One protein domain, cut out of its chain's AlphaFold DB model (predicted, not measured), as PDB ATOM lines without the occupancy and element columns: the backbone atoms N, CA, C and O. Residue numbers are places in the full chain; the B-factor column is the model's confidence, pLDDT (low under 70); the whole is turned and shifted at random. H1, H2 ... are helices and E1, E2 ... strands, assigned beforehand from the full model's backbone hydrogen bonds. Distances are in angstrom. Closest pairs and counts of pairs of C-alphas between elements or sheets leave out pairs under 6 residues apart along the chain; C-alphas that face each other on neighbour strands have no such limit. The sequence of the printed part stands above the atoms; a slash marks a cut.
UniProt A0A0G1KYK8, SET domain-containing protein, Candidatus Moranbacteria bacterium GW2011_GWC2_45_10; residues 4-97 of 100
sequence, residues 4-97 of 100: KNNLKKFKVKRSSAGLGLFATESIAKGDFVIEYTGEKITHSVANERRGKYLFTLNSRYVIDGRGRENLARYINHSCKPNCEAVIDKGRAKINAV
ATOM      1  N   LYS A   4     132.362 107.881  77.711       52.56
ATOM      2  CA  LYS A   4     130.915 107.677  77.507       52.56
ATOM      3  C   LYS A   4     130.363 108.442  76.294       52.56
ATOM      4  O   LYS A   4     129.445 107.949  75.648       52.56
ATOM      5  N   ASN A   5     130.928 109.603  75.957       61.62
ATOM      6  CA  ASN A   5     130.505 110.376  74.785       61.62
ATOM      7  C   ASN A   5     131.053 109.778  73.484       61.62
ATOM      8  O   ASN A   5     130.370 109.828  72.468       61.62
ATOM      9  N   ASN A   6     132.229 109.144  73.511       66.44
ATOM     10  CA  ASN A   6     132.813 108.523  72.318       66.44
ATOM     11  C   ASN A   6     132.024 107.282  71.867       66.44
ATOM     12  O   ASN A   6     131.846 107.080  70.673       66.44
ATOM     13  N   LEU A   7     131.478 106.490  72.798       63.56
ATOM     14  CA  LEU A   7     130.633 105.330  72.460       63.56
ATOM     15  C   LEU A   7     129.311 105.715  71.775       63.56
ATOM     16  O   LEU A   7     128.737 104.899  71.059       63.56
ATOM     17  N   LYS A   8     128.821 106.944  71.986       72.50
ATOM     18  CA  LYS A   8     127.635 107.453  71.282       72.50
ATOM     19  C   LYS A   8     127.944 107.936  69.866       72.50
ATOM     20  O   LYS A   8     127.044 107.906  69.039       72.50
ATOM     21  N   LYS A   9     129.184 108.372  69.615       88.31
ATOM     22  CA  LYS A   9     129.636 108.970  68.347       88.31
ATOM     23  C   LYS A   9     130.297 107.975  67.395       88.31
ATOM     24  O   LYS A   9     130.432 108.258  66.207       88.31
ATOM     25  N   PHE A  10     130.726 106.820  67.905       95.69
ATOM     26  CA  PHE A  10     131.455 105.828  67.127       95.69
ATOM     27  C   PHE A  10     130.947 104.408  67.356       95.69
ATOM     28  O   PHE A  10     130.601 104.015  68.469       95.69
ATOM     29  N   LYS A  11     130.980 103.598  66.296       95.81
ATOM     30  CA  LYS A  11     130.717 102.157  66.337       95.81
ATOM     31  C   LYS A  11     131.897 101.391  65.758       95.81
ATOM     32  O   LYS A  11     132.424 101.752  64.711       95.81
ATOM     33  N   VAL A  12     132.267 100.296  66.415       96.75
ATOM     34  CA  VAL A  12     133.249  99.343  65.886       96.75
ATOM     35  C   VAL A  12     132.505  98.288  65.072       96.75
ATOM     36  O   VAL A  12     131.587  97.647  65.584       96.75
ATOM     37  N   LYS A  13     132.869  98.121  63.801       97.12
ATOM     38  CA  LYS A  13     132.251  97.145  62.883       97.12
ATOM     39  C   LYS A  13     133.320  96.438  62.049       97.12
ATOM     40  O   LYS A  13     134.487  96.821  62.076       97.12
ATOM     41  N   ARG A  14     132.936  95.399  61.299       97.88
ATOM     42  CA  ARG A  14     133.818  94.777  60.299       97.88
ATOM     43  C   ARG A  14     134.109  95.761  59.158       97.88
ATOM     44  O   ARG A  14     133.251  96.543  58.766       97.88
ATOM     45  N   SER A  15     135.327  95.690  58.647       96.44
ATOM     46  CA  SER A  15     135.875  96.443  57.522       96.44
ATOM     47  C   SER A  15     136.761  95.510  56.688       96.44
ATOM     48  O   SER A  15     137.031  94.379  57.099       96.44
ATOM     49  N   SER A  16     137.265  95.983  55.549       94.25
ATOM     50  CA  SER A  16     138.196  95.225  54.702       94.25
ATOM     51  C   SER A  16     139.525  94.873  55.389       94.25
ATOM     52  O   SER A  16     140.165  93.905  54.996       94.25
ATOM     53  N   ALA A  17     139.924  95.607  56.434       94.25
ATOM     54  CA  ALA A  17     141.168  95.398  57.183       94.25
ATOM     55  C   ALA A  17     140.931  94.847  58.607       94.25
ATOM     56  O   ALA A  17     141.713  95.088  59.524       94.25
ATOM     57  N   GLY A  18     139.835  94.112  58.822       96.25
ATOM     58  CA  GLY A  18     139.458  93.591  60.138       96.25
ATOM     59  C   GLY A  18     138.402  94.463  60.813       96.25
ATOM     60  O   GLY A  18     137.372  94.752  60.210       96.25
ATOM     61  N   LEU A  19     138.595  94.846  62.075       97.12
ATOM     62  CA  LEU A  19     137.679  95.781  62.741       97.12
ATOM     63  C   LEU A  19     138.034  97.224  62.366       97.12
ATOM     64  O   LEU A  19     139.207  97.558  62.260       97.12
ATOM     65  N   GLY A  20     137.017  98.056  62.165       97.56
ATOM     66  CA  GLY A  20     137.146  99.473  61.838       97.56
ATOM     67  C   GLY A  20     136.312 100.346  62.774       97.56
ATOM     68  O   GLY A  20     135.293  99.888  63.302       97.56
ATOM     69  N   LEU A  21     136.732 101.597  62.963       97.56
ATOM     70  CA  LEU A  21     135.977 102.634  63.666       97.56
ATOM     71  C   LEU A  21     135.123 103.438  62.676       97.56
ATOM     72  O   LEU A  21     135.646 103.970  61.702       97.56
ATOM     73  N   PHE A  22     133.822 103.548  62.940       97.25
ATOM     74  CA  PHE A  22     132.867 104.255  62.084       97.25
ATOM     75  C   PHE A  22     132.168 105.355  62.876       97.25
ATOM     76  O   PHE A  22     131.650 105.078  63.962       97.25
ATOM     77  N   ALA A  23     132.124 106.571  62.333       96.56
ATOM     78  CA  ALA A  23     131.325 107.658  62.887       96.56
ATOM     79  C   ALA A  23     129.823 107.335  62.776       96.56
ATOM     80  O   ALA A  23     129.385 106.646  61.851       96.56
ATOM     81  N   THR A  24     129.034 107.784  63.749       96.12
ATOM     82  CA  THR A  24     127.565 107.654  63.749       96.12
ATOM     83  C   THR A  24     126.847 108.979  63.529       96.12
ATOM     84  O   THR A  24     125.621 109.007  63.506       96.12
ATOM     85  N   GLU A  25     127.608 110.056  63.401       95.06
ATOM     86  CA  GLU A  25     127.169 111.419  63.133       95.06
ATOM     87  C   GLU A  25     128.173 112.061  62.172       95.06
ATOM     88  O   GLU A  25     129.312 111.592  62.076       95.06
ATOM     89  N   SER A  26     127.744 113.109  61.473       96.31
ATOM     90  CA  SER A  26     128.618 113.850  60.569       96.31
ATOM     91  C   SER A  26     129.737 114.560  61.325       96.31
ATOM     92  O   SER A  26     129.517 115.082  62.422       96.31
ATOM     93  N   ILE A  27     130.926 114.605  60.727       96.81
ATOM     94  CA  ILE A  27     132.084 115.331  61.266       96.81
ATOM     95  C   ILE A  27     132.612 116.253  60.171       96.81
ATOM     96  O   ILE A  27     132.960 115.782  59.089       96.81
ATOM     97  N   ALA A  28     132.668 117.556  60.443       98.00
ATOM     98  CA  ALA A  28     133.135 118.526  59.462       98.00
ATOM     99  C   ALA A  28     134.658 118.461  59.290       98.00
ATOM    100  O   ALA A  28     135.409 118.102  60.204       98.00
ATOM    101  N   LYS A  29     135.140 118.847  58.109       98.19
ATOM    102  CA  LYS A  29     136.570 119.016  57.844       98.19
ATOM    103  C   LYS A  29     137.224 119.927  58.893       98.19
ATOM    104  O   LYS A  29     136.782 121.046  59.122       98.19
ATOM    105  N   GLY A  30     138.350 119.478  59.442       96.75
ATOM    106  CA  GLY A  30     139.137 120.189  60.450       96.75
ATOM    107  C   GLY A  30     138.737 119.864  61.888       96.75
ATOM    108  O   GLY A  30     139.524 120.125  62.801       96.75
ATOM    109  N   ASP A  31     137.572 119.248  62.103       96.88
ATOM    110  CA  ASP A  31     137.098 118.941  63.444       96.88
ATOM    111  C   ASP A  31     137.874 117.795  64.093       96.88
ATOM    112  O   ASP A  31     138.375 116.860  63.456       96.88
ATOM    113  N   PHE A  32     137.927 117.864  65.421       96.06
ATOM    114  CA  PHE A  32     138.451 116.801  66.258       96.06
ATOM    115  C   PHE A  32     137.537 115.572  66.204       96.06
ATOM    116  O   PHE A  32     136.356 115.642  66.542       96.06
ATOM    117  N   VAL A  33     138.115 114.422  65.860       96.44
ATOM    118  CA  VAL A  33     137.411 113.138  65.782       96.44
ATOM    119  C   VAL A  33     137.533 112.404  67.115       96.44
ATOM    120  O   VAL A  33     136.550 112.164  67.816       96.44
ATOM    121  N   ILE A  34     138.756 112.020  67.476       96.44
ATOM    122  CA  ILE A  34     139.045 111.233  68.674       96.44
ATOM    123  C   ILE A  34     140.525 111.358  69.033       96.44
ATOM    124  O   ILE A  34     141.358 111.702  68.205       96.44
ATOM    125  N   GLU A  35     140.881 111.069  70.276       96.31
ATOM    126  CA  GLU A  35     142.275 110.988  70.698       96.31
ATOM    127  C   GLU A  35     142.739 109.536  70.717       96.31
ATOM    128  O   GLU A  35     142.018 108.656  71.192       96.31
ATOM    129  N   TYR A  36     143.955 109.301  70.235       96.44
ATOM    130  CA  TYR A  36     144.626 108.022  70.368       96.44
ATOM    131  C   TYR A  36     145.261 107.932  71.756       96.44
ATOM    132  O   TYR A  36     146.254 108.600  72.048       96.44
ATOM    133  N   THR A  37     144.660 107.126  72.629       96.12
ATOM    134  CA  THR A  37     145.049 107.010  74.041       96.12
ATOM    135  C   THR A  37     145.730 105.678  74.342       96.12
ATOM    136  O   THR A  37     145.667 104.727  73.564       96.12
ATOM    137  N   GLY A  38     146.407 105.599  75.485       96.06
ATOM    138  CA  GLY A  38     147.085 104.387  75.927       96.06
ATOM    139  C   GLY A  38     148.181 104.684  76.940       96.06
ATOM    140  O   GLY A  38     148.346 105.821  77.388       96.06
ATOM    141  N   GLU A  39     148.940 103.653  77.291       96.94
ATOM    142  CA  GLU A  39     150.082 103.776  78.194       96.94
ATOM    143  C   GLU A  39     151.231 104.497  77.479       96.94
ATOM    144  O   GLU A  39     151.625 104.115  76.378       96.94
ATOM    145  N   LYS A  40     151.791 105.542  78.095       97.19
ATOM    146  CA  LYS A  40     152.952 106.250  77.547       97.19
ATOM    147  C   LYS A  40     154.232 105.531  77.964       97.19
ATOM    148  O   LYS A  40     154.621 105.580  79.128       97.19
ATOM    149  N   ILE A  41     154.898 104.910  77.001       98.06
ATOM    150  CA  ILE A  41     156.110 104.107  77.187       98.06
ATOM    151  C   ILE A  41     157.286 104.690  76.393       98.06
ATOM    152  O   ILE A  41     157.117 105.593  75.572       98.06
ATOM    153  N   THR A  42     158.498 104.203  76.652       98.44
ATOM    154  CA  THR A  42     159.689 104.555  75.864       98.44
ATOM    155  C   THR A  42     159.800 103.687  74.611       98.44
ATOM    156  O   THR A  42     159.175 102.629  74.516       98.44
ATOM    157  N   HIS A  43     160.644 104.101  73.663       98.19
ATOM    158  CA  HIS A  43     160.943 103.307  72.463       98.19
ATOM    159  C   HIS A  43     161.545 101.928  72.782       98.19
ATOM    160  O   HIS A  43     161.174 100.958  72.131       98.19
ATOM    161  N   SER A  44     162.396 101.801  73.813       98.19
ATOM    162  CA  SER A  44     162.936 100.490  74.240       98.19
ATOM    163  C   SER A  44     161.817  99.531  74.636       98.19
ATOM    164  O   SER A  44     161.700  98.443  74.082       98.19
ATOM    165  N   VAL A  45     160.915  99.986  75.513       98.19
ATOM    166  CA  VAL A  45     159.776  99.180  75.975       98.19
ATOM    167  C   VAL A  45     158.833  98.847  74.814       98.19
ATOM    168  O   VAL A  45     158.310  97.738  74.738       98.19
ATOM    169  N   ALA A  46     158.618  99.780  73.882       97.94
ATOM    170  CA  ALA A  46     157.802  99.537  72.695       97.94
ATOM    171  C   ALA A  46     158.405  98.434  71.802       97.94
ATOM    172  O   ALA A  46     157.683  97.533  71.365       97.94
ATOM    173  N   ASN A  47     159.725  98.468  71.596       96.94
ATOM    174  CA  ASN A  47     160.467  97.469  70.829       96.94
ATOM    175  C   ASN A  47     160.460  96.091  71.500       96.94
ATOM    176  O   ASN A  47     160.309  95.082  70.814       96.94
ATOM    177  N   GLU A  48     160.573  96.039  72.829       97.69
ATOM    178  CA  GLU A  48     160.466  94.799  73.606       97.69
ATOM    179  C   GLU A  48     159.061  94.192  73.503       97.69
ATOM    180  O   GLU A  48     158.914  92.998  73.245       97.69
ATOM    181  N   ARG A  49     158.013  95.017  73.642       96.00
ATOM    182  CA  ARG A  49     156.613  94.564  73.595       96.00
ATOM    183  C   ARG A  49     156.159  94.120  72.203       96.00
ATOM    184  O   ARG A  49     155.208  93.346  72.117       96.00
ATOM    185  N   ARG A  50     156.769  94.637  71.126       93.19
ATOM    186  CA  ARG A  50     156.397  94.358  69.717       93.19
ATOM    187  C   ARG A  50     154.885  94.480  69.464       93.19
ATOM    188  O   ARG A  50     154.266  93.652  68.794       93.19
ATOM    189  N   GLY A  51     154.273  95.505  70.060       92.50
ATOM    190  CA  GLY A  51     152.830  95.731  70.016       92.50
ATOM    191  C   GLY A  51     152.328  96.171  68.637       92.50
ATOM    192  O   GLY A  51     153.041  96.809  67.872       92.50
ATOM    193  N   LYS A  52     151.057  95.876  68.332       92.00
ATOM    194  CA  LYS A  52     150.402  96.286  67.071       92.00
ATOM    195  C   LYS A  52     149.825  97.707  67.095       92.00
ATOM    196  O   LYS A  52     149.536  98.261  66.046       92.00
ATOM    197  N   TYR A  53     149.617  98.270  68.285       96.12
ATOM    198  CA  TYR A  53     148.873  99.518  68.505       96.12
ATOM    199  C   TYR A  53     149.779 100.628  69.041       96.12
ATOM    200  O   TYR A  53     149.386 101.383  69.931       96.12
ATOM    201  N   LEU A  54     151.004 100.687  68.525       96.94
ATOM    202  CA  LEU A  54     152.021 101.645  68.937       96.94
ATOM    203  C   LEU A  54     151.877 102.945  68.142       96.94
ATOM    204  O   LEU A  54     151.750 102.913  66.921       96.94
ATOM    205  N   PHE A  55     151.916 104.079  68.838       96.69
ATOM    206  CA  PHE A  55     151.803 105.401  68.230       96.69
ATOM    207  C   PHE A  55     152.914 106.324  68.742       96.69
ATOM    208  O   PHE A  55     152.939 106.690  69.918       96.69
ATOM    209  N   THR A  56     153.848 106.712  67.878       96.75
ATOM    210  CA  THR A  56     154.985 107.563  68.262       96.75
ATOM    211  C   THR A  56     154.537 108.998  68.529       96.75
ATOM    212  O   THR A  56     153.920 109.625  67.673       96.75
ATOM    213  N   LEU A  57     154.881 109.540  69.701       96.75
ATOM    214  CA  LEU A  57     154.623 110.945  70.041       96.75
ATOM    215  C   LEU A  57     155.817 111.841  69.727       96.75
ATOM    216  O   LEU A  57     155.648 112.966  69.272       96.75
ATOM    217  N   ASN A  58     157.018 111.371  70.057       95.88
ATOM    218  CA  ASN A  58     158.279 112.076  69.845       95.88
ATOM    219  C   ASN A  58     159.460 111.098  69.967       95.88
ATOM    220  O   ASN A  58     159.273 109.889  70.115       95.88
ATOM    221  N   SER A  59     160.687 111.622  69.945       96.12
ATOM    222  CA  SER A  59     161.926 110.839  70.057       96.12
ATOM    223  C   SER A  59     162.058 110.036  71.356       96.12
ATOM    224  O   SER A  59     162.834 109.088  71.405       96.12
ATOM    225  N   ARG A  60     161.304 110.378  72.409       96.44
ATOM    226  CA  ARG A  60     161.375 109.701  73.711       96.44
ATOM    227  C   ARG A  60     160.209 108.753  73.963       96.44
ATOM    228  O   ARG A  60     160.405 107.726  74.612       96.44
ATOM    229  N   TYR A  61     159.016 109.102  73.490       97.88
ATOM    230  CA  TYR A  61     157.781 108.459  73.923       97.88
ATOM    231  C   TYR A  61     156.925 107.910  72.784       97.88
ATOM    232  O   TYR A  61     156.755 108.532  71.733       97.88
ATOM    233  N   VAL A  62     156.299 106.777  73.089       98.12
ATOM    234  CA  VAL A  62     155.327 106.048  72.277       98.12
ATOM    235  C   VAL A  62     154.091 105.791  73.141       98.12
ATOM    236  O   VAL A  62     154.211 105.531  74.337       98.12
ATOM    237  N   ILE A  63     152.898 105.871  72.564       98.06
ATOM    238  CA  ILE A  63     151.661 105.394  73.187       98.06
ATOM    239  C   ILE A  63     151.466 103.925  72.812       98.06
ATOM    240  O   ILE A  63     151.390 103.595  71.629       98.06
ATOM    241  N   ASP A  64     151.332 103.051  73.805       97.94
ATOM    242  CA  ASP A  64     150.837 101.683  73.649       97.94
ATOM    243  C   ASP A  64     149.310 101.668  73.815       97.94
ATOM    244  O   ASP A  64     148.768 101.661  74.923       97.94
ATOM    245  N   GLY A  65     148.609 101.699  72.681       97.12
ATOM    246  CA  GLY A  65     147.149 101.767  72.582       97.12
ATOM    247  C   GLY A  65     146.445 100.408  72.597       97.12
ATOM    248  O   GLY A  65     145.342 100.292  72.064       97.12
ATOM    249  N   ARG A  66     147.067  99.357  73.154       95.31
ATOM    250  CA  ARG A  66     146.537  97.977  73.148       95.31
ATOM    251  C   ARG A  66     145.239  97.767  73.929       95.31
ATOM    252  O   ARG A  66     144.625  96.706  73.783       95.31
ATOM    253  N   GLY A  67     144.844  98.707  74.781       94.81
ATOM    254  CA  GLY A  67     143.610  98.633  75.562       94.81
ATOM    255  C   GLY A  67     142.364  98.708  74.676       94.81
ATOM    256  O   GLY A  67     142.384  99.303  73.600       94.81
ATOM    257  N   ARG A  68     141.274  98.026  75.038       91.81
ATOM    258  CA  ARG A  68     140.025  98.039  74.236       91.81
ATOM    259  C   ARG A  68     139.208  99.314  74.443       91.81
ATOM    260  O   ARG A  68     138.364  99.630  73.611       91.81
ATOM    261  N   GLU A  69     139.492 100.042  75.512       90.56
ATOM    262  CA  GLU A  69     138.958 101.361  75.827       90.56
ATOM    263  C   GLU A  69     139.469 102.457  74.877       90.56
ATOM    264  O   GLU A  69     138.781 103.457  74.665       90.56
ATOM    265  N   ASN A  70     140.634 102.257  74.248       94.81
ATOM    266  CA  ASN A  70     141.110 103.110  73.165       94.81
ATOM    267  C   ASN A  70     140.369 102.768  71.864       94.81
ATOM    268  O   ASN A  70     140.839 101.957  71.071       94.81
ATOM    269  N   LEU A  71     139.216 103.392  71.616       96.38
ATOM    270  CA  LEU A  71     138.469 103.182  70.367       96.38
ATOM    271  C   LEU A  71     139.266 103.594  69.117       96.38
ATOM    272  O   LEU A  71     139.078 102.997  68.057       96.38
ATOM    273  N   ALA A  72     140.187 104.558  69.233       96.69
ATOM    274  CA  ALA A  72     141.011 105.015  68.113       96.69
ATOM    275  C   ALA A  72     141.945 103.917  67.575       96.69
ATOM    276  O   ALA A  72     142.366 103.985  66.424       96.69
ATOM    277  N   ARG A  73     142.206 102.852  68.349       96.12
ATOM    278  CA  ARG A  73     142.977 101.682  67.892       96.12
ATOM    279  C   ARG A  73     142.353 100.950  66.700       96.12
ATOM    280  O   ARG A  73     143.020 100.125  66.085       96.12
ATOM    281  N   TYR A  74     141.057 101.162  66.452       97.38
ATOM    282  CA  TYR A  74     140.320 100.566  65.337       97.38
ATOM    283  C   TYR A  74     140.306 101.475  64.098       97.38
ATOM    284  O   TYR A  74     139.639 101.163  63.116       97.38
ATOM    285  N   ILE A  75     141.003 102.615  64.128       97.25
ATOM    286  CA  ILE A  75     141.255 103.406  62.924       97.25
ATOM    287  C   ILE A  75     142.289 102.652  62.089       97.25
ATOM    288  O   ILE A  75     143.391 102.365  62.552       97.25
ATOM    289  N   ASN A  76     141.917 102.326  60.857       96.94
ATOM    290  CA  ASN A  76     142.781 101.599  59.939       96.94
ATOM    291  C   ASN A  76     143.688 102.547  59.153       96.94
ATOM    292  O   ASN A  76     143.345 103.702  58.899       96.94
ATOM    293  N   HIS A  77     144.833 102.026  58.716       95.19
ATOM    294  CA  HIS A  77     145.689 102.712  57.756       95.19
ATOM    295  C   HIS A  77     145.012 102.793  56.375       95.19
ATOM    296  O   HIS A  77     144.338 101.856  55.948       95.19
ATOM    297  N   SER A  78     145.212 103.906  55.667       95.94
ATOM    298  CA  SER A  78     144.741 104.115  54.295       95.94
ATOM    299  C   SER A  78     145.671 105.074  53.555       95.94
ATOM    300  O   SER A  78     146.053 106.103  54.108       95.94
ATOM    301  N   CYS A  79     145.970 104.786  52.283       96.38
ATOM    302  CA  CYS A  79     146.722 105.690  51.402       96.38
ATOM    303  C   CYS A  79     145.905 106.919  50.963       96.38
ATOM    304  O   CYS A  79     146.464 107.888  50.460       96.38
ATOM    305  N   LYS A  80     144.576 106.876  51.122       96.88
ATOM    306  CA  LYS A  80     143.650 107.985  50.838       96.88
ATOM    307  C   LYS A  80     142.769 108.223  52.069       96.88
ATOM    308  O   LYS A  80     141.577 107.894  52.040       96.88
ATOM    309  N   PRO A  81     143.343 108.707  53.184       97.69
ATOM    310  CA  PRO A  81     142.629 108.788  54.449       97.69
ATOM    311  C   PRO A  81     141.556 109.889  54.430       97.69
ATOM    312  O   PRO A  81     141.492 110.730  53.530       97.69
ATOM    313  N   ASN A  82     140.645 109.855  55.397       98.12
ATOM    314  CA  ASN A  82     139.713 110.945  55.711       98.12
ATOM    315  C   ASN A  82     140.033 111.623  57.051       98.12
ATOM    316  O   ASN A  82     139.445 112.658  57.352       98.12
ATOM    317  N   CYS A  83     141.011 111.099  57.789       98.38
ATOM    318  CA  CYS A  83     141.530 111.679  59.018       98.38
ATOM    319  C   CYS A  83     143.060 111.734  58.999       98.38
ATOM    320  O   CYS A  83     143.708 110.934  58.325       98.38
ATOM    321  N   GLU A  84     143.630 112.614  59.807       97.88
ATOM    322  CA  GLU A  84     145.065 112.682  60.073       97.88
ATOM    323  C   GLU A  84     145.339 112.702  61.574       97.88
ATOM    324  O   GLU A  84     144.466 113.042  62.376       97.88
ATOM    325  N   ALA A  85     146.561 112.332  61.954       96.88
ATOM    326  CA  ALA A  85     147.004 112.421  63.331       96.88
ATOM    327  C   ALA A  85     147.857 113.672  63.551       96.88
ATOM    328  O   ALA A  85     148.840 113.899  62.850       96.88
ATOM    329  N   VAL A  86     147.507 114.444  64.574       96.56
ATOM    330  CA  VAL A  86     148.188 115.666  64.992       96.56
ATOM    331  C   VAL A  86     148.725 115.467  66.404       96.56
ATOM    332  O   VAL A  86     147.976 115.135  67.328       96.56
ATOM    333  N   ILE A  87     150.027 115.688  66.588       96.44
ATOM    334  CA  ILE A  87     150.629 115.716  67.922       96.44
ATOM    335  C   ILE A  87     150.462 117.115  68.502       96.44
ATOM    336  O   ILE A  87     151.063 118.066  68.013       96.44
ATOM    337  N   ASP A  88     149.688 117.238  69.576       92.56
ATOM    338  CA  ASP A  88     149.504 118.501  70.293       92.56
ATOM    339  C   ASP A  88     149.742 118.293  71.789       92.56
ATOM    340  O   ASP A  88     149.117 117.436  72.416       92.56
ATOM    341  N   LYS A  89     150.676 119.062  72.364       91.69
ATOM    342  CA  LYS A  89     151.048 119.013  73.793       91.69
ATOM    343  C   LYS A  89     151.291 117.586  74.313       91.69
ATOM    344  O   LYS A  89     150.881 117.225  75.414       91.69
ATOM    345  N   GLY A  90     151.960 116.760  73.505       90.31
ATOM    346  CA  GLY A  90     152.290 115.373  73.853       90.31
ATOM    347  C   GLY A  90     151.107 114.400  73.802       90.31
ATOM    348  O   GLY A  90     151.184 113.341  74.423       90.31
ATOM    349  N   ARG A  91     150.033 114.749  73.088       93.56
ATOM    350  CA  ARG A  91     148.841 113.920  72.865       93.56
ATOM    351  C   ARG A  91     148.669 113.677  71.370       93.56
ATOM    352  O   ARG A  91     148.893 114.591  70.581       93.56
ATOM    353  N   ALA A  92     148.246 112.476  70.991       96.50
ATOM    354  CA  ALA A  92     147.943 112.133  69.605       96.50
ATOM    355  C   ALA A  92     146.448 112.350  69.337       96.50
ATOM    356  O   ALA A  92     145.610 111.545  69.743       96.50
ATOM    357  N   LYS A  93     146.101 113.457  68.683       97.12
ATOM    358  CA  LYS A  93     144.723 113.770  68.284       97.12
ATOM    359  C   LYS A  93     144.485 113.319  66.854       97.12
ATOM    360  O   LYS A  93     145.373 113.447  66.024       97.12
ATOM    361  N   ILE A  94     143.291 112.826  66.568       97.69
ATOM    362  CA  ILE A  94     142.846 112.503  65.217       97.69
ATOM    363  C   ILE A  94     141.843 113.565  64.788       97.69
ATOM    364  O   ILE A  94     140.838 113.762  65.474       97.69
ATOM    365  N   ASN A  95     142.107 114.213  63.658       97.62
ATOM    366  CA  ASN A  95     141.254 115.252  63.085       97.62
ATOM    367  C   ASN A  95     140.779 114.838  61.691       97.62
ATOM    368  O   ASN A  95     141.469 114.092  60.994       97.62
ATOM    369  N   ALA A  96     139.612 115.322  61.278       98.25
ATOM    370  CA  ALA A  96     139.075 115.077  59.944       98.25
ATOM    371  C   ALA A  96     139.778 115.970  58.905       98.25
ATOM    372  O   ALA A  96     139.912 117.174  59.107       98.25
ATOM    373  N   VAL A  97     140.190 115.411  57.761       98.31
ATOM    374  CA  VAL A  97     140.785 116.184  56.641       98.31
ATOM    375  C   VAL A  97     139.781 116.493  55.521       98.31
ATOM    376  O   VAL A  97     140.085 117.227  54.579       98.31
TER     377      VAL A  97
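This is residues 4 to 97 of the 100 residues of the protein "SET domain-containing protein" of Candidatus Moranbacteria bacterium GW2011_GWC2_45_10 (UniProt A0A0G1KYK8). Three small antiparallel sheets stand in a triangle, the sheet E3 E8 E7, the sheet E4 E6 E5 and the hairpin E1 E2, with the four-residue helix H3 near the middle, between the hairpin and E3. Helix H2 covers one face of the sheet E4 E6 E5 at one end of the longest axis, the hairpin lies toward the other end, and H1 sits at the beginning of the printed part, at the margin of the body. The printed part has 94 residues, with three named helices and eight named strands in the order H1 E1 E2 E3 E4 H2 E5 E6 H3 E7 E8. The class is mixed, helices and strands. The whole is compact, with a radius of gyration of the C-alphas of 13.5 A and spans of 39 by 30 by 28 A.

Begin at the sheet of E3, residues 32 to 36 and 11.5 A long, E8, residues 91 to 96 and 16.2 A, and E7, residues 83 to 88 and 15.4 A. Find C-alpha 32 at (138.451, 116.801, 66.258), where E3 begins, and C-alpha 96 at (139.075, 115.077, 59.944), where E8 ends. The next sheet has E4, residues 39 to 42 and 9.9 A, E6, residues 61 to 64 and 9.7 A, and E5, residues 54 to 56 and 6.7 A. H2 is residues 43 to 49, 9.8 A long. Look for E1 at residues 10 to 15, 14.1 A, and E2 at residues 18 to 23, 16.5 A. H1 is residues 4 to 9, 9.3 A, and begins at C-alpha 4, (130.915, 107.677, 77.507); H3 is residues 71 to 74, 6.0 A.

In the strongly twisted sheet E3 E8 E7, E8 is the inner strand, antiparallel to both neighbours. Look at N 94 and O 34, 2.8 A apart, for E3 and E8, and at N 86 and O 93, 2.8 A, for the hairpin E7 and E8. H3 is on this sheet at a height of 6.6 A, but only just over none of its strands, with 2 of its 4 C-alphas falling on E3. The closest C-alphas of E3 and H3 are those of Tyr 36 and Ala 72, 5.2 A apart. On the hairpin E1 and E2, C-alpha 20 of E2 is 4.8 A from C-alpha 74 of H3, the closest pair of the two. The hairpin strands are antiparallel, with N 11 and O 22 at 2.8 A. E3 runs on into E4 at 61 degrees across a break of 2 residues. E6 is antiparallel to E4, with N 41 and O 62 at 2.8 A, and to E5 in a hairpin, with N 63 and O 55 at 2.8 A. E4, H2 and E5 form a split strand-helix-strand unit, two strands running the same way with E6 between them; its crossover is right-handed. H2 is on this sheet at a height of 9.4 A, over E6 and along the strands, at 0 degrees to E6 on the local plane; the closest C-alphas of H2 and E6 are those of His 43 and Tyr 61, 6.2 A apart. H1 only grazes the sheet E3 E8 E7, with residues 6 to 9. E2 and E3 are apart, as are E1 and E7. In H2 every O i to N i+4 pair is within hydrogen-bond range, in H1 1 of 2, and H3 is too short for such a pair.

The C-alphas of Ser 26 and Glu 48, the two farthest apart, are 39.3 A apart. The printed part has no cut and no long link; E2 to E3, E6 to H3 and H3 to E7 are short links, and the others are tight. The mean pLDDT of the printed part is 94.5, and residues 4 to 7 are under 70.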